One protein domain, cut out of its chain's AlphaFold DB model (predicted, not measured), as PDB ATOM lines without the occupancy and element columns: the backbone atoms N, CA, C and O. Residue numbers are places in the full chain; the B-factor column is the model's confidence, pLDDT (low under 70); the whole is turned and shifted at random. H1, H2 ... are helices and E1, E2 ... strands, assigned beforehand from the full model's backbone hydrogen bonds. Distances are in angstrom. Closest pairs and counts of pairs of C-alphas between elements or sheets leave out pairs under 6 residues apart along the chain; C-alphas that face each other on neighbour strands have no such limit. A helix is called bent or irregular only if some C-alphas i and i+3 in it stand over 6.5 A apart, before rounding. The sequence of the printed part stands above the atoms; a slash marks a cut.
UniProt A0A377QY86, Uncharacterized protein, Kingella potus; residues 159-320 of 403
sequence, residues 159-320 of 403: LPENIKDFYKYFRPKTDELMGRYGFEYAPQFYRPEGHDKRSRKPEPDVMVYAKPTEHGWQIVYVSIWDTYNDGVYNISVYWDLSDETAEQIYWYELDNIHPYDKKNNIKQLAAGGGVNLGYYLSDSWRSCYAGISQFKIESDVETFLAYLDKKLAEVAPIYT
ATOM      1  N   LEU A 159      33.602  27.085 -63.597       84.44
ATOM      2  CA  LEU A 159      32.708  27.887 -62.773       84.44
ATOM      3  C   LEU A 159      31.600  28.516 -63.641       84.44
ATOM      4  O   LEU A 159      31.791  28.688 -64.849       84.44
ATOM      5  N   PRO A 160      30.429  28.840 -63.060       85.62
ATOM      6  CA  PRO A 160      29.384  29.568 -63.773       85.62
ATOM      7  C   PRO A 160      29.920  30.853 -64.411       85.62
ATOM      8  O   PRO A 160      30.733  31.533 -63.808       85.62
ATOM      9  N   GLU A 161      29.448  31.210 -65.607       80.31
ATOM     10  CA  GLU A 161      29.981  32.360 -66.364       80.31
ATOM     11  C   GLU A 161      29.574  33.724 -65.788       80.31
ATOM     12  O   GLU A 161      30.160  34.745 -66.130       80.31
ATOM     13  N   ASN A 162      28.551  33.770 -64.930       85.12
ATOM     14  CA  ASN A 162      28.076  35.013 -64.332       85.12
ATOM     15  C   ASN A 162      28.141  34.966 -62.805       85.12
ATOM     16  O   ASN A 162      27.803  33.961 -62.171       85.12
ATOM     17  N   ILE A 163      28.489  36.111 -62.214       85.81
ATOM     18  CA  ILE A 163      28.725  36.244 -60.773       85.81
ATOM     19  C   ILE A 163      27.518  35.841 -59.917       85.81
ATOM     20  O   ILE A 163      27.691  35.340 -58.813       85.81
ATOM     21  N   LYS A 164      26.282  36.000 -60.412       88.62
ATOM     22  CA  LYS A 164      25.075  35.616 -59.661       88.62
ATOM     23  C   LYS A 164      24.941  34.102 -59.541       88.62
ATOM     24  O   LYS A 164      24.549  33.610 -58.487       88.62
ATOM     25  N   ASP A 165      25.229  33.370 -60.609       88.38
ATOM     26  CA  ASP A 165      25.172  31.912 -60.589       88.38
ATOM     27  C   ASP A 165      26.393  31.322 -59.882       88.38
ATOM     28  O   ASP A 165      26.234  30.370 -59.115       88.38
ATOM     29  N   PHE A 166      27.572  31.941 -60.019       90.12
ATOM     30  CA  PHE A 166      28.728  31.600 -59.189       90.12
ATOM     31  C   PHE A 166      28.425  31.816 -57.703       90.12
ATOM     32  O   PHE A 166      28.667  30.927 -56.894       90.12
ATOM     33  N   TYR A 167      27.795  32.934 -57.340       90.19
ATOM     34  CA  TYR A 167      27.365  33.207 -55.971       90.19
ATOM     35  C   TYR A 167      26.401  32.137 -55.437       90.19
ATOM     36  O   TYR A 167      26.597  31.645 -54.331       90.19
ATOM     37  N   LYS A 168      25.402  31.699 -56.219       91.44
ATOM     38  CA  LYS A 168      24.506  30.592 -55.816       91.44
ATOM     39  C   LYS A 168      25.245  29.266 -55.625       91.44
ATOM     40  O   LYS A 168      24.835  28.470 -54.786       91.44
ATOM     41  N   TYR A 169      26.290  29.017 -56.411       90.50
ATOM     42  CA  TYR A 169      27.149  27.841 -56.275       90.50
ATOM     43  C   TYR A 169      28.039  27.921 -55.022       90.50
ATOM     44  O   TYR A 169      28.171  26.946 -54.282       90.50
ATOM     45  N   PHE A 170      28.637  29.085 -54.777       91.94
ATOM     46  CA  PHE A 170      29.683  29.285 -53.778       91.94
ATOM     47  C   PHE A 170      29.149  29.596 -52.375       91.94
ATOM     48  O   PHE A 170      29.715  29.130 -51.381       91.94
ATOM     49  N   ARG A 171      28.036  30.338 -52.277       93.75
ATOM     50  CA  ARG A 171      27.435  30.746 -51.001       93.75
ATOM     51  C   ARG A 171      27.115  29.552 -50.096       93.75
ATOM     52  O   ARG A 171      27.615  29.570 -48.982       93.75
ATOM     53  N   PRO A 172      26.401  28.487 -50.525       95.38
ATOM     54  CA  PRO A 172      26.058  27.384 -49.622       95.38
ATOM     55  C   PRO A 172      27.281  26.685 -49.013       95.38
ATOM     56  O   PRO A 172      27.245  26.272 -47.860       95.38
ATOM     57  N   LYS A 173      28.378  26.585 -49.774       95.38
ATOM     58  CA  LYS A 173      29.641  25.988 -49.311       95.38
ATOM     59  C   LYS A 173      30.324  26.866 -48.268       95.38
ATOM     60  O   LYS A 173      30.845  26.363 -47.275       95.38
ATOM     61  N   THR A 174      30.313  28.178 -48.501       94.06
ATOM     62  CA  THR A 174      30.840  29.151 -47.542       94.06
ATOM     63  C   THR A 174      29.970  29.204 -46.286       94.06
ATOM     64  O   THR A 174      30.520  29.140 -45.195       94.06
ATOM     65  N   ASP A 175      28.640  29.230 -46.417       96.81
ATOM     66  CA  ASP A 175      27.686  29.197 -45.298       96.81
ATOM     67  C   ASP A 175      27.919  27.956 -44.415       96.81
ATOM     68  O   ASP A 175      28.021  28.068 -43.193       96.81
ATOM     69  N   GLU A 176      28.062  26.773 -45.024       97.56
ATOM     70  CA  GLU A 176      28.367  25.528 -44.308       97.56
ATOM     71  C   GLU A 176      29.716  25.607 -43.579       97.56
ATOM     72  O   GLU A 176      29.820  25.236 -42.409       97.56
ATOM     73  N   LEU A 177      30.759  26.097 -44.257       96.88
ATOM     74  CA  LEU A 177      32.087  26.250 -43.672       96.88
ATOM     75  C   LEU A 177      32.086  27.232 -42.489       96.88
ATOM     76  O   LEU A 177      32.596  26.895 -41.425       96.88
ATOM     77  N   MET A 178      31.484  28.410 -42.646       97.00
ATOM     78  CA  MET A 178      31.380  29.425 -41.593       97.00
ATOM     79  C   MET A 178      30.574  28.905 -40.397       97.00
ATOM     80  O   MET A 178      31.000  29.040 -39.246       97.00
ATOM     81  N   GLY A 179      29.459  28.218 -40.669       97.56
ATOM     82  CA  GLY A 179      28.598  27.630 -39.646       97.56
ATOM     83  C   GLY A 179      29.305  26.587 -38.776       97.56
ATOM     84  O   GLY A 179      29.066  26.547 -37.569       97.56
ATOM     85  N   ARG A 180      30.240  25.797 -39.334       97.69
ATOM     86  CA  ARG A 180      31.063  24.840 -38.557       97.69
ATOM     87  C   ARG A 180      31.870  25.504 -37.438       97.69
ATOM     88  O   ARG A 180      32.133  24.861 -36.425       97.69
ATOM     89  N   TYR A 181      32.222  26.776 -37.605       97.25
ATOM     90  CA  TYR A 181      33.003  27.556 -36.646       97.25
ATOM     91  C   TYR A 181      32.162  28.544 -35.823       97.25
ATOM     92  O   TYR A 181      32.714  29.317 -35.040       97.25
ATOM     93  N   GLY A 182      30.832  28.506 -35.961       96.62
ATOM     94  CA  GLY A 182      29.909  29.372 -35.225       96.62
ATOM     95  C   GLY A 182      29.815  30.801 -35.761       96.62
ATOM     96  O   GLY A 182      29.373  31.687 -35.034       96.62
ATOM     97  N   PHE A 183      30.247  31.038 -37.001       96.50
ATOM     98  CA  PHE A 183      30.010  32.299 -37.694       96.50
ATOM     99  C   PHE A 183      28.649  32.270 -38.391       96.50
ATOM    100  O   PHE A 183      28.309  31.308 -39.080       96.50
ATOM    101  N   GLU A 184      27.886  33.348 -38.247       96.75
ATOM    102  CA  GLU A 184      26.577  33.527 -38.872       96.75
ATOM    103  C   GLU A 184      26.644  34.578 -39.979       96.75
ATOM    104  O   GLU A 184      27.410  35.538 -39.891       96.75
ATOM    105  N   TYR A 185      25.828  34.421 -41.023       94.94
ATOM    106  CA  TYR A 185      25.718  35.426 -42.079       94.94
ATOM    107  C   TYR A 185      25.184  36.744 -41.505       94.94
ATOM    108  O   TYR A 185      24.089  36.796 -40.943       94.94
ATOM    109  N   ALA A 186      25.957  37.815 -41.661       89.88
ATOM    110  CA  ALA A 186      25.755  39.068 -40.950       89.88
ATOM    111  C   ALA A 186      25.957  40.296 -41.865       89.88
ATOM    112  O   ALA A 186      26.842  41.127 -41.630       89.88
ATOM    113  N   PRO A 187      25.126  40.462 -42.915       86.00
ATOM    114  CA  PRO A 187      25.259  41.541 -43.896       86.00
ATOM    115  C   PRO A 187      25.070  42.938 -43.293       86.00
ATOM    116  O   PRO A 187      25.466  43.922 -43.909       86.00
ATOM    117  N   GLN A 188      24.498  43.060 -42.092       81.62
ATOM    118  CA  GLN A 188      24.411  44.323 -41.355       81.62
ATOM    119  C   GLN A 188      25.783  44.909 -40.988       81.62
ATOM    120  O   GLN A 188      25.879  46.112 -40.756       81.62
ATOM    121  N   PHE A 189      26.834  44.081 -40.943       79.69
ATOM    122  CA  PHE A 189      28.205  44.550 -40.748       79.69
ATOM    123  C   PHE A 189      28.870  44.993 -42.053       79.69
ATOM    124  O   PHE A 189      29.932  45.601 -42.003       79.69
ATOM    125  N   TYR A 190      28.239  44.778 -43.215       77.75
ATOM    126  CA  TYR A 190      28.759  45.277 -44.481       77.75
ATOM    127  C   TYR A 190      28.837  46.806 -44.487       77.75
ATOM    128  O   TYR A 190      27.832  47.505 -44.318       77.75
ATOM    129  N   ARG A 191      30.032  47.330 -44.764       66.62
ATOM    130  CA  ARG A 191      30.270  48.760 -44.952       66.62
ATOM    131  C   ARG A 191      30.911  48.987 -46.323       66.62
ATOM    132  O   ARG A 191      31.924  48.366 -46.624       66.62
ATOM    133  N   PRO A 192      30.354  49.866 -47.172       58.50
ATOM    134  CA  PRO A 192      31.003  50.240 -48.420       58.50
ATOM    135  C   PRO A 192      32.196  51.154 -48.101       58.50
ATOM    136  O   PRO A 192      32.026  52.354 -47.883       58.50
ATOM    137  N   GLU A 193      33.397  50.591 -48.012       51.00
ATOM    138  CA  GLU A 193      34.630  51.364 -47.838       51.00
ATOM    139  C   GLU A 193      34.974  52.144 -49.107       51.00
ATOM    140  O   GLU A 193      35.090  51.535 -50.168       51.00
ATOM    141  N   GLY A 194      35.186  53.465 -48.976       47.47
ATOM    142  CA  GLY A 194      36.101  54.303 -49.782       47.47
ATOM    143  C   GLY A 194      35.881  54.439 -51.296       47.47
ATOM    144  O   GLY A 194      36.343  55.400 -51.904       47.47
ATOM    145  N   HIS A 195      35.146  53.531 -51.909       39.47
ATOM    146  CA  HIS A 195      34.753  53.530 -53.297       39.47
ATOM    147  C   HIS A 195      33.291  53.949 -53.330       39.47
ATOM    148  O   HIS A 195      32.489  53.492 -52.514       39.47
ATOM    149  N   ASP A 196      32.957  54.859 -54.245       44.84
ATOM    150  CA  ASP A 196      31.608  55.383 -54.459       44.84
ATOM    151  C   ASP A 196      30.551  54.284 -54.229       44.84
ATOM    152  O   ASP A 196      30.764  53.137 -54.645       44.84
ATOM    153  N   LYS A 197      29.428  54.627 -53.572       46.19
ATOM    154  CA  LYS A 197      28.343  53.741 -53.061       46.19
ATOM    155  C   LYS A 197      27.737  52.771 -54.104       46.19
ATOM    156  O   LYS A 197      26.750  52.091 -53.839       46.19
ATOM    157  N   ARG A 198      28.287  52.760 -55.314       50.31
ATOM    158  CA  ARG A 198      27.926  52.023 -56.519       50.31
ATOM    159  C   ARG A 198      28.842  50.828 -56.833       50.31
ATOM    160  O   ARG A 198      28.486  50.084 -57.736       50.31
ATOM    161  N   SER A 199      29.984  50.641 -56.159       58.56
ATOM    162  CA  SER A 199      31.035  49.717 -56.639       58.56
ATOM    163  C   SER A 199      30.905  48.247 -56.208       58.56
ATOM    164  O   SER A 199      31.182  47.376 -57.027       58.56
ATOM    165  N   ARG A 200      30.470  47.944 -54.976       65.50
ATOM    166  CA  ARG A 200      30.228  46.566 -54.496       65.50
ATOM    167  C   ARG A 200      28.999  46.502 -53.592       65.50
ATOM    168  O   ARG A 200      28.720  47.445 -52.844       65.50
ATOM    169  N   LYS A 201      28.242  45.409 -53.670       72.44
ATOM    170  CA  LYS A 201      27.041  45.135 -52.869       72.44
ATOM    171  C   LYS A 201      27.263  43.903 -51.979       72.44
ATOM    172  O   LYS A 201      27.990  43.006 -52.394       72.44
ATOM    173  N   PRO A 202      26.585  43.800 -50.815       71.69
ATOM    174  CA  PRO A 202      26.636  42.590 -49.986       71.69
ATOM    175  C   PRO A 202      26.298  41.321 -50.782       71.69
ATOM    176  O   PRO A 202      26.884  40.261 -50.616       71.69
ATOM    177  N   GLU A 203      25.368  41.426 -51.727       78.38
ATOM    178  CA  GLU A 203      25.091  40.338 -52.658       78.38
ATOM    179  C   GLU A 203      25.086  40.881 -54.091       78.38
ATOM    180  O   GLU A 203      24.418  41.892 -54.355       78.38
ATOM    181  N   PRO A 204      25.799  40.237 -55.035       82.88
ATOM    182  CA  PRO A 204      26.595  39.006 -54.899       82.88
ATOM    183  C   PRO A 204      28.080  39.232 -54.535       82.88
ATOM    184  O   PRO A 204      28.840  38.268 -54.501       82.88
ATOM    185  N   ASP A 205      28.507  40.477 -54.304       83.31
ATOM    186  CA  ASP A 205      29.932  40.831 -54.358       83.31
ATOM    187  C   ASP A 205      30.676  40.620 -53.030       83.31
ATOM    188  O   ASP A 205      31.889  40.423 -53.045       83.31
ATOM    189  N   VAL A 206      30.004  40.688 -51.872       85.69
ATOM    190  CA  VAL A 206      30.672  40.585 -50.559       85.69
ATOM    191  C   VAL A 206      29.817  39.875 -49.515       85.69
ATOM    192  O   VAL A 206      28.904  40.459 -48.938       85.69
ATOM    193  N   MET A 207      30.185  38.651 -49.152       90.56
ATOM    194  CA  MET A 207      29.559  37.961 -48.023       90.56
ATOM    195  C   MET A 207      30.231  38.379 -46.718       90.56
ATOM    196  O   MET A 207      31.456  38.388 -46.631       90.56
ATOM    197  N   VAL A 208      29.433  38.693 -45.700       89.38
ATOM    198  CA  VAL A 208      29.934  39.050 -44.370       89.38
ATOM    199  C   VAL A 208      29.403  38.049 -43.367       89.38
ATOM    200  O   VAL A 208      28.200  37.788 -43.338       89.38
ATOM    201  N   TYR A 209      30.294  37.508 -42.550       93.06
ATOM    202  CA  TYR A 209      29.961  36.597 -41.468       93.06
ATOM    203  C   TYR A 209      30.484  37.147 -40.151       93.06
ATOM    204  O   TYR A 209      31.527  37.796 -40.125       93.06
ATOM    205  N   ALA A 210      29.775  36.892 -39.059       92.31
ATOM    206  CA  ALA A 210      30.182  37.355 -37.742       92.31
ATOM    207  C   ALA A 210      29.946  36.295 -36.670       92.31
ATOM    208  O   ALA A 210      28.995  35.520 -36.734       92.31
ATOM    209  N   LYS A 211      30.817  36.297 -35.666       93.69
ATOM    210  CA  LYS A 211      30.737  35.465 -34.468       93.69
ATOM    211  C   LYS A 211      30.983  36.351 -33.246       93.69
ATOM    212  O   LYS A 211      31.992  37.056 -33.228       93.69
ATOM    213  N   PRO A 212      30.107  36.345 -32.230       91.88
ATOM    214  CA  PRO A 212      30.325  37.148 -31.033       91.88
ATOM    215  C   PRO A 212      31.536  36.646 -30.232       91.88
ATOM    216  O   PRO A 212      31.824  35.445 -30.186       91.88
ATOM    217  N   THR A 213      32.218  37.575 -29.573       90.00
ATOM    218  CA  THR A 213      33.257  37.319 -28.565       90.00
ATOM    219  C   THR A 213      32.809  37.861 -27.208       90.00
ATOM    220  O   THR A 213      31.692  38.361 -27.077       90.00
ATOM    221  N   GLU A 214      33.646  37.750 -26.177       92.06
ATOM    222  CA  GLU A 214      33.353  38.328 -24.861       92.06
ATOM    223  C   GLU A 214      33.230  39.863 -24.911       92.06
ATOM    224  O   GLU A 214      32.427  40.446 -24.182       92.06
ATOM    225  N   HIS A 215      33.985  40.512 -25.801       84.38
ATOM    226  CA  HIS A 215      34.136  41.973 -25.840       84.38
ATOM    227  C   HIS A 215      33.727  42.616 -27.177       84.38
ATOM    228  O   HIS A 215      33.796  43.833 -27.335       84.38
ATOM    229  N   GLY A 216      33.243  41.821 -28.135       87.69
ATOM    230  CA  GLY A 216      32.797  42.321 -29.431       87.69
ATOM    231  C   GLY A 216      32.506  41.211 -30.435       87.69
ATOM    232  O   GLY A 216      31.672  40.338 -30.183       87.69
ATOM    233  N   TRP A 217      33.154  41.269 -31.600       88.62
ATOM    234  CA  TRP A 217      32.851  40.388 -32.733       88.62
ATOM    235  C   TRP A 217      34.110  39.959 -33.480       88.62
ATOM    236  O   TRP A 217      34.952  40.789 -33.805       88.62
ATOM    237  N   GLN A 218      34.191  38.682 -33.844       89.06
ATOM    238  CA  GLN A 218      34.989  38.253 -34.988       89.06
ATOM    239  C   GLN A 218      34.159  38.444 -36.253       89.06
ATOM    240  O   GLN A 218      33.008  38.005 -36.298       89.06
ATOM    241  N   ILE A 219      34.729  39.065 -37.278       87.06
ATOM    242  CA  ILE A 219      34.047  39.354 -38.541       87.06
ATOM    243  C   ILE A 219      34.896  38.822 -39.694       87.06
ATOM    244  O   ILE A 219      36.106  38.999 -39.716       87.06
ATOM    245  N   VAL A 220      34.262  38.135 -40.644       87.62
ATOM    246  CA  VAL A 220      34.900  37.621 -41.859       87.62
ATOM    247  C   VAL A 220      34.209  38.204 -43.081       87.62
ATOM    248  O   VAL A 220      33.012  38.003 -43.287       87.62
ATOM    249  N   TYR A 221      34.978  38.881 -43.923       84.69
ATOM    250  CA  TYR A 221      34.553  39.396 -45.217       84.69
ATOM    251  C   TYR A 221      35.067  38.498 -46.329       84.69
ATOM    252  O   TYR A 221      36.271  38.328 -46.472       84.69
ATOM    253  N   VAL A 222      34.175  37.988 -47.171       87.50
ATOM    254  CA  VAL A 222      34.524  37.261 -48.395       87.50
ATOM    255  C   VAL A 222      34.098  38.107 -49.587       87.50
ATOM    256  O   VAL A 222      32.917  38.172 -49.925       87.50
ATOM    257  N   SER A 223      35.062  38.778 -50.210       84.50
ATOM    258  CA  SER A 223      34.857  39.597 -51.405       84.50
ATOM    259  C   SER A 223      35.051  38.765 -52.665       84.50
ATOM    260  O   SER A 223      36.065  38.088 -52.804       84.50
ATOM    261  N   ILE A 224      34.112  38.872 -53.598       85.81
ATOM    262  CA  ILE A 224      34.084  38.172 -54.879       85.81
ATOM    263  C   ILE A 224      33.976  39.222 -55.977       85.81
ATOM    264  O   ILE A 224      33.106  40.091 -55.934       85.81
ATOM    265  N   TRP A 225      34.839  39.146 -56.982       82.00
ATOM    266  CA  TRP A 225      34.670  39.957 -58.181       82.00
ATOM    267  C   TRP A 225      35.159  39.235 -59.426       82.00
ATOM    268  O   TRP A 225      36.079  38.420 -59.395       82.00
ATOM    269  N   ASP A 226      34.529  39.581 -60.537       81.00
ATOM    270  CA  ASP A 226      34.904  39.144 -61.871       81.00
ATOM    271  C   ASP A 226      35.424  40.373 -62.619       81.00
ATOM    272  O   ASP A 226      34.673  41.305 -62.908       81.00
ATOM    273  N   THR A 227      36.739  40.435 -62.835       74.12
ATOM    274  CA  THR A 227      37.377  41.614 -63.440       74.12
ATOM    275  C   THR A 227      37.074  41.717 -64.934       74.12
ATOM    276  O   THR A 227      37.002  42.827 -65.460       74.12
ATOM    277  N   TYR A 228      36.895  40.582 -65.615       73.69
ATOM    278  CA  TYR A 228      36.817  40.515 -67.078       73.69
ATOM    279  C   TYR A 228      35.460  40.019 -67.598       73.69
ATOM    280  O   TYR A 228      35.223  40.072 -68.802       73.69
ATOM    281  N   ASN A 229      34.543  39.624 -66.707       71.88
ATOM    282  CA  ASN A 229      33.252  39.003 -67.025       71.88
ATOM    283  C   ASN A 229      33.401  37.739 -67.880       71.88
ATOM    284  O   ASN A 229      32.616  37.500 -68.798       71.88
ATOM    285  N   ASP A 230      34.438  36.955 -67.600       71.94
ATOM    286  CA  ASP A 230      34.802  35.748 -68.338       71.94
ATOM    287  C   ASP A 230      34.572  34.470 -67.510       71.94
ATOM    288  O   ASP A 230      34.922  33.379 -67.956       71.94
ATOM    289  N   GLY A 231      33.971  34.559 -66.317       75.44
ATOM    290  CA  GLY A 231      33.803  33.409 -65.420       75.44
ATOM    291  C   GLY A 231      35.089  33.018 -64.681       75.44
ATOM    292  O   GLY A 231      35.172  31.915 -64.135       75.44
ATOM    293  N   VAL A 232      36.094  33.901 -64.672       83.88
ATOM    294  CA  VAL A 232      37.278  33.816 -63.816       83.88
ATOM    295  C   VAL A 232      37.079  34.734 -62.614       83.88
ATOM    296  O   VAL A 232      37.074  35.960 -62.719       83.88
ATOM    297  N   TYR A 233      36.952  34.137 -61.435       85.19
ATOM    298  CA  TYR A 233      36.641  34.884 -60.221       85.19
ATOM    299  C   TYR A 233      37.890  35.189 -59.415       85.19
ATOM    300  O   TYR A 233      38.764  34.346 -59.250       85.19
ATOM    301  N   ASN A 234      37.950  36.386 -58.850       84.19
ATOM    302  CA  ASN A 234      38.891  36.731 -57.799       84.19
ATOM    303  C   ASN A 234      38.135  36.681 -56.472       84.19
ATOM    304  O   ASN A 234      37.033  37.226 -56.361       84.19
ATOM    305  N   ILE A 235      38.730  36.027 -55.477       84.56
ATOM    306  CA  ILE A 235      38.154  35.898 -54.140       84.56
ATOM    307  C   ILE A 235      39.197  36.373 -53.132       84.56
ATOM    308  O   ILE A 235      40.313  35.855 -53.110       84.56
ATOM    309  N   SER A 236      38.822  37.331 -52.287       79.56
ATOM    310  CA  SER A 236      39.623  37.760 -51.136       79.56
ATOM    311  C   SER A 236      38.862  37.542 -49.848       79.56
ATOM    312  O   SER A 236      37.653  37.771 -49.796       79.56
ATOM    313  N   VAL A 237      39.591  37.166 -48.799       81.06
ATOM    314  CA  VAL A 237      39.042  37.040 -47.451       81.06
ATOM    315  C   VAL A 237      39.780  37.960 -46.503       81.06
ATOM    316  O   VAL A 237      41.010  38.008 -46.506       81.06
ATOM    317  N   TYR A 238      39.013  38.669 -45.690       78.44
ATOM    318  CA  TYR A 238      39.510  39.469 -44.584       78.44
ATOM    319  C   TYR A 238      38.875  38.937 -43.312       78.44
ATOM    320  O   TYR A 238      37.690  38.602 -43.310       78.44
ATOM    321  N   TRP A 239      39.675  38.813 -42.264       84.44
ATOM    322  CA  TRP A 239      39.204  38.497 -40.930       84.44
ATOM    323  C   TRP A 239      39.598  39.642 -40.021       84.44
ATOM    324  O   TRP A 239      40.721  40.137 -40.102       84.44
ATOM    325  N   ASP A 240      38.665  40.019 -39.164       80.00
ATOM    326  CA  ASP A 240      38.819  41.131 -38.263       80.00
ATOM    327  C   ASP A 240      38.288  40.797 -36.867       80.00
ATOM    328  O   ASP A 240      37.271  40.112 -36.715       80.00
ATOM    329  N   LEU A 241      38.924  41.363 -35.841       82.06
ATOM    330  CA  LEU A 241      38.397  41.381 -34.476       82.06
ATOM    331  C   LEU A 241      37.983  42.804 -34.093       82.06
ATOM    332  O   LEU A 241      38.809  43.720 -34.068       82.06
ATOM    333  N   SER A 242      36.700  42.979 -33.785       78.75
ATOM    334  CA  SER A 242      36.132  44.227 -33.285       78.75
ATOM    335  C   SER A 242      36.004  44.191 -31.770       78.75
ATOM    336  O   SER A 242      35.490  43.220 -31.208       78.75
ATOM    337  N   ASP A 243      36.442  45.279 -31.145       82.06
ATOM    338  CA  ASP A 243      36.342  45.533 -29.713       82.06
ATOM    339  C   ASP A 243      36.352  47.045 -29.483       82.06
ATOM    340  O   ASP A 243      37.357  47.716 -29.713       82.06
ATOM    341  N   GLU A 244      35.227  47.593 -29.029       78.81
ATOM    342  CA  GLU A 244      35.062  49.041 -28.876       78.81
ATOM    343  C   GLU A 244      36.065  49.642 -27.880       78.81
ATOM    344  O   GLU A 244      36.567  50.747 -28.092       78.81
ATOM    345  N   THR A 245      36.404  48.914 -26.812       83.94
ATOM    346  CA  THR A 245      37.310  49.421 -25.775       83.94
ATOM    347  C   THR A 245      38.755  49.372 -26.253       83.94
ATOM    348  O   THR A 245      39.486  50.354 -26.097       83.94
ATOM    349  N   ALA A 246      39.174  48.263 -26.867       82.38
ATOM    350  CA  ALA A 246      40.515  48.149 -27.431       82.38
ATOM    351  C   ALA A 246      40.732  49.158 -28.566       82.38
ATOM    352  O   ALA A 246      41.761  49.834 -28.592       82.38
ATOM    353  N   GLU A 247      39.747  49.327 -29.453       77.25
ATOM    354  CA  GLU A 247      39.774  50.322 -30.527       77.25
ATOM    355  C   GLU A 247      39.877  51.745 -29.968       77.25
ATOM    356  O   GLU A 247      40.718  52.524 -30.423       77.25
ATOM    357  N   GLN A 248      39.081  52.079 -28.946       77.88
ATOM    358  CA  GLN A 248      39.123  53.387 -28.294       77.88
ATOM    359  C   GLN A 248      40.528  53.711 -27.764       77.88
ATOM    360  O   GLN A 248      41.070  54.788 -28.027       77.88
ATOM    361  N   ILE A 249      41.139  52.766 -27.049       81.69
ATOM    362  CA  ILE A 249      42.472  52.945 -26.475       81.69
ATOM    363  C   ILE A 249      43.526  53.044 -27.583       81.69
ATOM    364  O   ILE A 249      44.309  53.996 -27.627       81.69
ATOM    365  N   TYR A 250      43.546  52.066 -28.487       77.50
ATOM    366  CA  TYR A 250      44.586  51.931 -29.499       77.50
ATOM    367  C   TYR A 250      44.575  53.082 -30.508       77.50
ATOM    368  O   TYR A 250      45.622  53.685 -30.764       77.50
ATOM    369  N   TRP A 251      43.405  53.407 -31.062       71.50
ATOM    370  CA  TRP A 251      43.282  54.401 -32.122       71.50
ATOM    371  C   TRP A 251      43.247  55.827 -31.575       71.50
ATOM    372  O   TRP A 251      43.923  56.706 -32.109       71.50
ATOM    373  N   TYR A 252      42.497  56.080 -30.502       72.06
ATOM    374  CA  TYR A 252      42.209  57.454 -30.083       72.06
ATOM    375  C   TYR A 252      43.044  57.921 -28.897       72.06
ATOM    376  O   TYR A 252      43.506  59.061 -28.890       72.06
ATOM    377  N   GLU A 253      43.238  57.073 -27.893       79.75
ATOM    378  CA  GLU A 253      43.919  57.482 -26.663       79.75
ATOM    379  C   GLU A 253      45.449  57.433 -26.785       79.75
ATOM    380  O   GLU A 253      46.139  58.322 -26.283       79.75
ATOM    381  N   LEU A 254      45.988  56.438 -27.497       76.75
ATOM    382  CA  LEU A 254      47.428  56.286 -27.731       76.75
ATOM    383  C   LEU A 254      47.983  57.170 -28.867       76.75
ATOM    384  O   LEU A 254      49.203  57.227 -29.054       76.75
ATOM    385  N   ASP A 255      47.117  57.910 -29.573       61.06
ATOM    386  CA  ASP A 255      47.461  58.817 -30.686       61.06
ATOM    387  C   ASP A 255      48.205  58.089 -31.831       61.06
ATOM    388  O   ASP A 255      49.149  58.620 -32.415       61.06
ATOM    389  N   ASN A 256      47.803  56.844 -32.137       56.91
ATOM    390  CA  ASN A 256      48.370  56.035 -33.231       56.91
ATOM    391  C   ASN A 256      47.763  56.356 -34.618       56.91
ATOM    392  O   ASN A 256      48.180  55.768 -35.616       56.91
ATOM    393  N   ILE A 257      46.803  57.286 -34.714       50.47
ATOM    394  CA  ILE A 257      46.208  57.728 -35.989       50.47
ATOM    395  C   ILE A 257      47.144  58.713 -36.711       50.47
ATOM    396  O   ILE A 257      47.716  59.623 -36.114       50.47
ATOM    397  N   HIS A 258      47.252  58.558 -38.034       40.25
ATOM    398  CA  HIS A 258      48.075  59.377 -38.926       40.25
ATOM    399  C   HIS A 258      47.918  60.904 -38.682       40.25
ATOM    400  O   HIS A 258      46.792  61.410 -38.665       40.25
ATOM    401  N   PRO A 259      49.019  61.685 -38.615       39.06
ATOM    402  CA  PRO A 259      49.044  63.125 -38.291       39.06
ATOM    403  C   PRO A 259      48.291  64.098 -39.230       39.06
ATOM    404  O   PRO A 259      48.419  65.311 -39.052       39.06
ATOM    405  N   TYR A 260      47.500  63.635 -40.209       36.25
ATOM    406  CA  TYR A 260      46.904  64.502 -41.240       36.25
ATOM    407  C   TYR A 260      45.402  64.796 -41.134       36.25
ATOM    408  O   TYR A 260      44.949  65.636 -41.908       36.25
ATOM    409  N   ASP A 261      44.617  64.247 -40.192       48.16
ATOM    410  CA  ASP A 261      43.198  64.661 -40.128       48.16
ATOM    411  C   ASP A 261      42.505  64.606 -38.753       48.16
ATOM    412  O   ASP A 261      41.583  63.834 -38.500       48.16
ATOM    413  N   LYS A 262      42.884  65.525 -37.854       46.41
ATOM    414  CA  LYS A 262      42.166  65.762 -36.582       46.41
ATOM    415  C   LYS A 262      40.745  66.334 -36.759       46.41
ATOM    416  O   LYS A 262      39.979  66.345 -35.796       46.41
ATOM    417  N   LYS A 263      40.364  66.837 -37.945       45.34
ATOM    418  CA  LYS A 263      39.063  67.503 -38.171       45.34
ATOM    419  C   LYS A 263      37.916  66.524 -38.425       45.34
ATOM    420  O   LYS A 263      36.779  66.852 -38.079       45.34
ATOM    421  N   ASN A 264      38.193  65.336 -38.958       47.03
ATOM    422  CA  ASN A 264      37.165  64.309 -39.166       47.03
ATOM    423  C   ASN A 264      36.743  63.606 -37.861       47.03
ATOM    424  O   ASN A 264      35.608  63.146 -37.755       47.03
ATOM    425  N   ASN A 265      37.592  63.637 -36.829       49.50
ATOM    426  CA  ASN A 265      37.399  62.884 -35.583       49.50
ATOM    427  C   ASN A 265      36.343  63.503 -34.638       49.50
ATOM    428  O   ASN A 265      35.620  62.783 -33.957       49.50
ATOM    429  N   ILE A 266      36.176  64.834 -34.624       43.53
ATOM    430  CA  ILE A 266      35.184  65.514 -33.754       43.53
ATOM    431  C   ILE A 266      33.745  65.323 -34.272       43.53
ATOM    432  O   ILE A 266      32.797  65.281 -33.489       43.53
ATOM    433  N   LYS A 267      33.557  65.171 -35.591       38.75
ATOM    434  CA  LYS A 267      32.234  64.920 -36.195       38.75
ATOM    435  C   LYS A 267      31.752  63.473 -36.022       38.75
ATOM    436  O   LYS A 267      30.544  63.259 -36.033       38.75
ATOM    437  N   GLN A 268      32.659  62.511 -35.841       41.22
ATOM    438  CA  GLN A 268      32.335  61.084 -35.695       41.22
ATOM    439  C   GLN A 268      31.708  60.745 -34.327       41.22
ATOM    440  O   GLN A 268      30.788  59.932 -34.262       41.22
ATOM    441  N   LEU A 269      32.107  61.444 -33.256       39.19
ATOM    442  CA  LEU A 269      31.533  61.305 -31.906       39.19
ATOM    443  C   LEU A 269      30.104  61.876 -31.779       39.19
ATOM    444  O   LEU A 269      29.279  61.341 -31.045       39.19
ATOM    445  N   ALA A 270      29.784  62.961 -32.495       35.88
ATOM    446  CA  ALA A 270      28.539  63.715 -32.296       35.88
ATOM    447  C   ALA A 270      27.282  63.084 -32.936       35.88
ATOM    448  O   ALA A 270      26.167  63.494 -32.619       35.88
ATOM    449  N   ALA A 271      27.439  62.108 -33.835       33.22
ATOM    450  CA  ALA A 271      26.339  61.525 -34.614       33.22
ATOM    451  C   ALA A 271      25.862  60.147 -34.112       33.22
ATOM    452  O   ALA A 271      25.135  59.465 -34.830       33.22
ATOM    453  N   GLY A 272      26.274  59.707 -32.917       33.72
ATOM    454  CA  GLY A 272      25.969  58.349 -32.453       33.72
ATOM    455  C   GLY A 272      26.722  57.263 -33.236       33.72
ATOM    456  O   GLY A 272      26.191  56.177 -33.439       33.72
ATOM    457  N   GLY A 273      27.943  57.572 -33.696       27.67
ATOM    458  CA  GLY A 273      28.966  56.576 -34.037       27.67
ATOM    459  C   GLY A 273      28.772  55.763 -35.318       27.67
ATOM    460  O   GLY A 273      29.282  54.652 -35.419       27.67
ATOM    461  N   GLY A 274      28.069  56.280 -36.324       31.52
ATOM    462  CA  GLY A 274      28.073  55.685 -37.662       31.52
ATOM    463  C   GLY A 274      29.371  55.994 -38.420       31.52
ATOM    464  O   GLY A 274      29.477  57.061 -39.017       31.52
ATOM    465  N   VAL A 275      30.286  55.017 -38.477       35.16
ATOM    466  CA  VAL A 275      31.454  54.898 -39.391       35.16
ATOM    467  C   VAL A 275      32.787  55.531 -38.921       35.16
ATOM    468  O   VAL A 275      33.151  56.628 -39.341       35.16
ATOM    469  N   ASN A 276      33.503  54.795 -38.049       43.97
ATOM    470  CA  ASN A 276      34.945  54.423 -38.123       43.97
ATOM    471  C   ASN A 276      35.462  53.676 -36.855       43.97
ATOM    472  O   ASN A 276      36.652  53.675 -36.584       43.97
ATOM    473  N   LEU A 277      34.589  53.009 -36.090       42.56
ATOM    474  CA  LEU A 277      34.975  51.950 -35.137       42.56
ATOM    475  C   LEU A 277      35.092  50.634 -35.911       42.56
ATOM    476  O   LEU A 277      34.102  49.919 -36.067       42.56
ATOM    477  N   GLY A 278      36.200  50.438 -36.614       44.84
ATOM    478  CA  GLY A 278      36.407  49.275 -37.464       44.84
ATOM    479  C   GLY A 278      37.716  48.607 -37.106       44.84
ATOM    480  O   GLY A 278      38.758  49.090 -37.524       44.84
ATOM    481  N   TYR A 279      37.627  47.490 -36.389       52.97
ATOM    482  CA  TYR A 279      38.591  46.395 -36.444       52.97
ATOM    483  C   TYR A 279      39.975  46.743 -35.911       52.97
ATOM    484  O   TYR A 279      40.864  47.215 -36.615       52.97
ATOM    485  N   TYR A 280      40.167  46.471 -34.627       58.12
ATOM    486  CA  TYR A 280      41.453  46.680 -33.973       58.12
ATOM    487  C   TYR A 280      42.500  45.626 -34.388       58.12
ATOM    488  O   TYR A 280      43.683  45.945 -34.455       58.12
ATOM    489  N   LEU A 281      42.081  44.400 -34.728       60.22
ATOM    490  CA  LEU A 281      42.957  43.393 -35.332       60.22
ATOM    491  C   LEU A 281      42.494  43.148 -36.766       60.22
ATOM    492  O   LEU A 281      41.657  42.281 -36.996       60.22
ATOM    493  N   SER A 282      43.012  43.945 -37.698       57.88
ATOM    494  CA  SER A 282      42.843  43.740 -39.139       57.88
ATOM    495  C   SER A 282      44.138  43.181 -39.702       57.88
ATOM    496  O   SER A 282      44.906  43.877 -40.365       57.88
ATOM    497  N   ASP A 283      44.418  41.913 -39.402       53.41
ATOM    498  CA  ASP A 283      45.479  41.225 -40.121       53.41
ATOM    499  C   ASP A 283      44.863  40.352 -41.194       53.41
ATOM    500  O   ASP A 283      44.269  39.292 -40.977       53.41
ATOM    501  N   SER A 284      44.919  40.904 -42.389       52.56
ATOM    502  CA  SER A 284      44.376  40.281 -43.564       52.56
ATOM    503  C   SER A 284      45.058  38.939 -43.805       52.56
ATOM    504  O   SER A 284      46.276  38.866 -43.952       52.56
ATOM    505  N   TRP A 285      44.261  37.907 -44.077       57.72
ATOM    506  CA  TRP A 285      44.664  36.825 -44.978       57.72
ATOM    507  C   TRP A 285      44.833  37.384 -46.410       57.72
ATOM    508  O   TRP A 285      44.251  36.868 -47.369       57.72
ATOM    509  N   ARG A 286      45.552  38.513 -46.558       39.09
ATOM    510  CA  ARG A 286      45.640  39.318 -47.774       39.09
ATOM    511  C   ARG A 286      46.213  38.429 -48.858       39.09
ATOM    512  O   ARG A 286      47.391  38.108 -48.875       39.09
ATOM    513  N   SER A 287      45.362  38.148 -49.835       40.06
ATOM    514  CA  SER A 287      45.767  38.045 -51.232       40.06
ATOM    515  C   SER A 287      46.682  36.880 -51.637       40.06
ATOM    516  O   SER A 287      47.248  36.940 -52.730       40.06
ATOM    517  N   CYS A 288      46.812  35.799 -50.870       38.16
ATOM    518  CA  CYS A 288      47.496  34.614 -51.396       38.16
ATOM    519  C   CYS A 288      47.157  33.323 -50.648       38.16
ATOM    520  O   CYS A 288      47.917  32.832 -49.822       38.16
ATOM    521  N   TYR A 289      46.088  32.651 -51.076       40.06
ATOM    522  CA  TYR A 289      46.260  31.214 -51.241       40.06
ATOM    523  C   TYR A 289      47.161  30.982 -52.466       40.06
ATOM    524  O   TYR A 289      46.807  31.360 -53.581       40.06
ATOM    525  N   ALA A 290      48.340  30.396 -52.244       39.41
ATOM    526  CA  ALA A 290      49.115  29.617 -53.220       39.41
ATOM    527  C   ALA A 290      49.310  30.205 -54.641       39.41
ATOM    528  O   ALA A 290      49.332  29.456 -55.614       39.41
ATOM    529  N   GLY A 291      49.453  31.526 -54.794       45.25
ATOM    530  CA  GLY A 291      49.675  32.141 -56.111       45.25
ATOM    531  C   GLY A 291      48.472  32.087 -57.065       45.25
ATOM    532  O   GLY A 291      48.645  32.315 -58.261       45.25
ATOM    533  N   ILE A 292      47.261  31.810 -56.563       53.38
ATOM    534  CA  ILE A 292      46.029  31.813 -57.361       53.38
ATOM    535  C   ILE A 292      45.187  33.020 -56.946       53.38
ATOM    536  O   ILE A 292      44.457  32.987 -55.961       53.38
ATOM    537  N   SER A 293      45.284  34.102 -57.717       60.22
ATOM    538  CA  SER A 293      44.353  35.237 -57.633       60.22
ATOM    539  C   SER A 293      43.063  34.996 -58.426       60.22
ATOM    540  O   SER A 293      42.111  35.756 -58.294       60.22
ATOM    541  N   GLN A 294      43.025  33.937 -59.243       77.50
ATOM    542  CA  GLN A 294      42.018  33.711 -60.277       77.50
ATOM    543  C   GLN A 294      41.495  32.270 -60.256       77.50
ATOM    544  O   GLN A 294      42.157  31.347 -60.726       77.50
ATOM    545  N   PHE A 295      40.281  32.094 -59.746       83.88
ATOM    546  CA  PHE A 295      39.547  30.836 -59.677       83.88
ATOM    547  C   PHE A 295      38.837  30.565 -60.999       83.88
ATOM    548  O   PHE A 295      38.047  31.394 -61.454       83.88
ATOM    549  N   LYS A 296      39.096  29.401 -61.607       83.19
ATOM    550  CA  LYS A 296      38.522  29.042 -62.920       83.19
ATOM    551  C   LYS A 296      37.718  27.744 -62.912       83.19
ATOM    552  O   LYS A 296      36.851  27.553 -63.767       83.19
ATOM    553  N   ILE A 297      37.992  26.852 -61.961       85.06
ATOM    554  CA  ILE A 297      37.351  25.535 -61.840       85.06
ATOM    555  C   ILE A 297      36.887  25.260 -60.417       85.06
ATOM    556  O   ILE A 297      37.406  25.821 -59.452       85.06
ATOM    557  N   GLU A 298      35.928  24.339 -60.288       86.50
ATOM    558  CA  GLU A 298      35.399  23.913 -58.987       86.50
ATOM    559  C   GLU A 298      36.511  23.434 -58.034       86.50
ATOM    560  O   GLU A 298      36.474  23.767 -56.855       86.50
ATOM    561  N   SER A 299      37.536  22.721 -58.521       85.69
ATOM    562  CA  SER A 299      38.622  22.217 -57.663       85.69
ATOM    563  C   SER A 299      39.481  23.315 -57.035       85.69
ATOM    564  O   SER A 299      39.977  23.124 -55.925       85.69
ATOM    565  N   ASP A 300      39.646  24.460 -57.704       86.19
ATOM    566  CA  ASP A 300      40.361  25.606 -57.126       86.19
ATOM    567  C   ASP A 300      39.563  26.163 -55.947       86.19
ATOM    568  O   ASP A 300      40.120  26.445 -54.887       86.19
ATOM    569  N   VAL A 301      38.238  26.251 -56.113       87.12
ATOM    570  CA  VAL A 301      37.314  26.688 -55.062       87.12
ATOM    571  C   VAL A 301      37.356  25.732 -53.874       87.12
ATOM    572  O   VAL A 301      37.490  26.189 -52.745       87.12
ATOM    573  N   GLU A 302      37.303  24.417 -54.099       88.25
ATOM    574  CA  GLU A 302      37.393  23.425 -53.016       88.25
ATOM    575  C   GLU A 302      38.738  23.497 -52.278       88.25
ATOM    576  O   GLU A 302      38.794  23.425 -51.050       88.25
ATOM    577  N   THR A 303      39.832  23.702 -53.015       87.56
ATOM    578  CA  THR A 303      41.168  23.855 -52.433       87.56
ATOM    579  C   THR A 303      41.247  25.112 -51.558       87.56
ATOM    580  O   THR A 303      41.777  25.069 -50.445       87.56
ATOM    581  N   PHE A 304      40.679  26.223 -52.025       87.25
ATOM    582  CA  PHE A 304      40.586  27.454 -51.250       87.25
ATOM    583  C   PHE A 304      39.685  27.307 -50.020       87.25
ATOM    584  O   PHE A 304      40.063  27.761 -48.942       87.25
ATOM    585  N   LEU A 305      38.541  26.628 -50.133       90.19
ATOM    586  CA  LEU A 305      37.673  26.352 -48.986       90.19
ATOM    587  C   LEU A 305      38.389  25.492 -47.937       90.19
ATOM    588  O   LEU A 305      38.252  25.759 -46.749       90.19
ATOM    589  N   ALA A 306      39.203  24.517 -48.348       90.00
ATOM    590  CA  ALA A 306      40.020  23.719 -47.431       90.00
ATOM    591  C   ALA A 306      41.133  24.537 -46.748       90.00
ATOM    592  O   ALA A 306      41.493  24.266 -45.601       90.00
ATOM    593  N   TYR A 307      41.693  25.537 -47.429       86.38
ATOM    594  CA  TYR A 307      42.607  26.496 -46.806       86.38
ATOM    595  C   TYR A 307      41.885  27.388 -45.796       86.38
ATOM    596  O   TYR A 307      42.347  27.534 -44.664       86.38
ATOM    597  N   LEU A 308      40.734  27.933 -46.187       87.62
ATOM    598  CA  LEU A 308      39.904  28.763 -45.327       87.62
ATOM    599  C   LEU A 308      39.450  27.989 -44.081       87.62
ATOM    600  O   LEU A 308      39.460  28.548 -42.996       87.62
ATOM    601  N   ASP A 309      39.151  26.696 -44.208       92.94
ATOM    602  CA  ASP A 309      38.853  25.794 -43.089       92.94
ATOM    603  C   ASP A 309      39.987  25.757 -42.055       92.94
ATOM    604  O   ASP A 309      39.757  25.964 -40.865       92.94
ATOM    605  N   LYS A 310      41.239  25.607 -42.506       89.19
ATOM    606  CA  LYS A 310      42.410  25.652 -41.614       89.19
ATOM    607  C   LYS A 310      42.543  27.006 -40.920       89.19
ATOM    608  O   LYS A 310      42.802  27.050 -39.724       89.19
ATOM    609  N   LYS A 311      42.345  28.100 -41.658       86.38
ATOM    610  CA  LYS A 311      42.450  29.458 -41.111       86.38
ATOM    611  C   LYS A 311      41.333  29.799 -40.135       86.38
ATOM    612  O   LYS A 311      41.599  30.377 -39.086       86.38
ATOM    613  N   LEU A 312      40.111  29.357 -40.406       90.38
ATOM    614  CA  LEU A 312      39.002  29.469 -39.467       90.38
ATOM    615  C   LEU A 312      39.263  28.657 -38.195       90.38
ATOM    616  O   LEU A 312      38.983  29.159 -37.113       90.38
ATOM    617  N   ALA A 313      39.870  27.471 -38.281       91.88
ATOM    618  CA  ALA A 313      40.255  26.704 -37.094       91.88
ATOM    619  C   ALA A 313      41.275  27.426 -36.195       91.88
ATOM    620  O   ALA A 313      41.253  27.227 -34.980       91.88
ATOM    621  N   GLU A 314      42.147  28.264 -36.768       87.69
ATOM    622  CA  GLU A 314      43.125  29.068 -36.022       87.69
ATOM    623  C   GLU A 314      42.454  30.222 -35.250       87.69
ATOM    624  O   GLU A 314      42.807  30.469 -34.097       87.69
ATOM    625  N   VAL A 315      41.472  30.908 -35.854       88.12
ATOM    626  CA  VAL A 315      40.869  32.135 -35.281       88.12
ATOM    627  C   VAL A 315      39.547  31.905 -34.546       88.12
ATOM    628  O   VAL A 315      39.229  32.607 -33.588       88.12
ATOM    629  N   ALA A 316      38.765  30.895 -34.928       92.25
ATOM    630  CA  ALA A 316      37.463  30.622 -34.324       92.25
ATOM    631  C   ALA A 316      37.508  30.411 -32.798       92.25
ATOM    632  O   ALA A 316      36.567  30.864 -32.136       92.25
ATOM    633  N   PRO A 317      38.553  29.798 -32.201       94.56
ATOM    634  CA  PRO A 317      38.663  29.675 -30.748       94.56
ATOM    635  C   PRO A 317      38.818  31.006 -30.001       94.56
ATOM    636  O   PRO A 317      38.620  31.023 -28.791       94.56
ATOM    637  N   ILE A 318      39.147  32.110 -30.681       92.25
ATOM    638  CA  ILE A 318      39.329  33.420 -30.046       92.25
ATOM    639  C   ILE A 318      37.995  33.908 -29.470       92.25
ATOM    640  O   ILE A 318      37.035  34.174 -30.202       92.25
ATOM    641  N   TYR A 319      37.917  34.026 -28.147       94.19
ATOM    642  CA  TYR A 319      36.720  34.516 -27.464       94.19
ATOM    643  C   TYR A 319      37.038  35.581 -26.413       94.19
ATOM    644  O   TYR A 319      36.291  36.548 -26.295       94.19
ATOM    645  N   THR A 320      38.157  35.428 -25.709       94.44
ATOM    646  CA  THR A 320      38.616  36.316 -24.630       94.44
ATOM    647  C   THR A 320      39.888  37.071 -25.032       94.44
ATOM    648  O   THR A 320      40.561  36.696 -25.999       94.44
TER     649      THR A 320
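This is residues 159 to 320 of the 403 residues of an uncharacterized protein of Kingella potus (UniProt A0A377QY86). Three long strands side by side form a sheet, E1 E2 E3, and two long helices, H1 and H4, cover one face of it, forming two layers with the sheet. Beyond one end of the sheet, E3 is followed directly by H2 and then, after a short link, by H3, the element farthest from the mean of the C-alphas; residues 194 to 199, 253 to 264 and 269 to 274 stick out. The printed part has 162 residues, with four named helices and three named strands in the order H1 E1 E2 E3 H2 H3 H4, and its class is mixed, helices and strands. The sheet is antiparallel and a meander, each strand the antiparallel neighbour of the one before. The whole is compact, with a radius of gyration of the C-alphas of 17.2 A and spans of 48 by 35 by 27 A.

Going along from residue 159, find H1 at residues 163 to 180, E1 at 206 to 212, E2 at 216 to 226, E3 at 233 to 243, H2 at 244 to 253, H3 at 262 to 269 and H4 at 298 to 315. H1 is on the sheet at a height of 9.4 A, over E2, and runs along the strands, at 24 degrees to E2 on the local plane. H1 has a kink of 39 degrees near residue 170 and is only just irregular, C-alphas 169 and 172 being 6.8 A apart. E1 and E2 form a hairpin; look for N 209 and O 220, 2.9 A apart and within hydrogen-bond range. E2 and E3 form the next hairpin, with N 221 and O 238 within range at 2.8 A. H2 only grazes the sheet, with residues 244 to 247. H3 is not on the sheet and is apart from H2 and from H4. H4 is on the same face as H1, at a height of 10.6 A over the sheet, and runs along the strands, at 9 degrees to E3 on the local plane. H1, with residues 174 to 178 alone, touches residues 305 to 312 of H4; the closest C-alphas, of Leu 177 and Asp 309, are 6.8 A apart. H1 and H4 run the same way at a shallow tilt of 34 degrees, only just short of steep. Every O i to N i+4 pair is within hydrogen-bond range in H2 and H4, against 12 of 14 in H1 and 0 of 4 in H3, where O i to N i+3 gives 0 of 5.

Find C-alpha 163 at (28.725, 36.244, -60.773); from there H1 runs 25.1 A to C-alpha 180. E1 spans 19.8 A from first to last C-alpha, E2 32.7 A, and E3 32.3 A, ending at C-alpha 243 at (36.342, 45.533, -29.713). H2 and H3 each span 12.4 A. H4 runs 25.7 A and ends at C-alpha 315 at (40.869, 32.135, -35.281).

The two C-alphas farthest apart are those of Ala 270 and Ser 299, at 49.7 A. The printed part has no cut; the links H1 to E1, 25 residues, and H3 to H4, 28 residues, are long. Look in the B-factor column for residues 191 to 200 and 255 to 293, with pLDDT under 70, against a mean of 74.3 for the printed part.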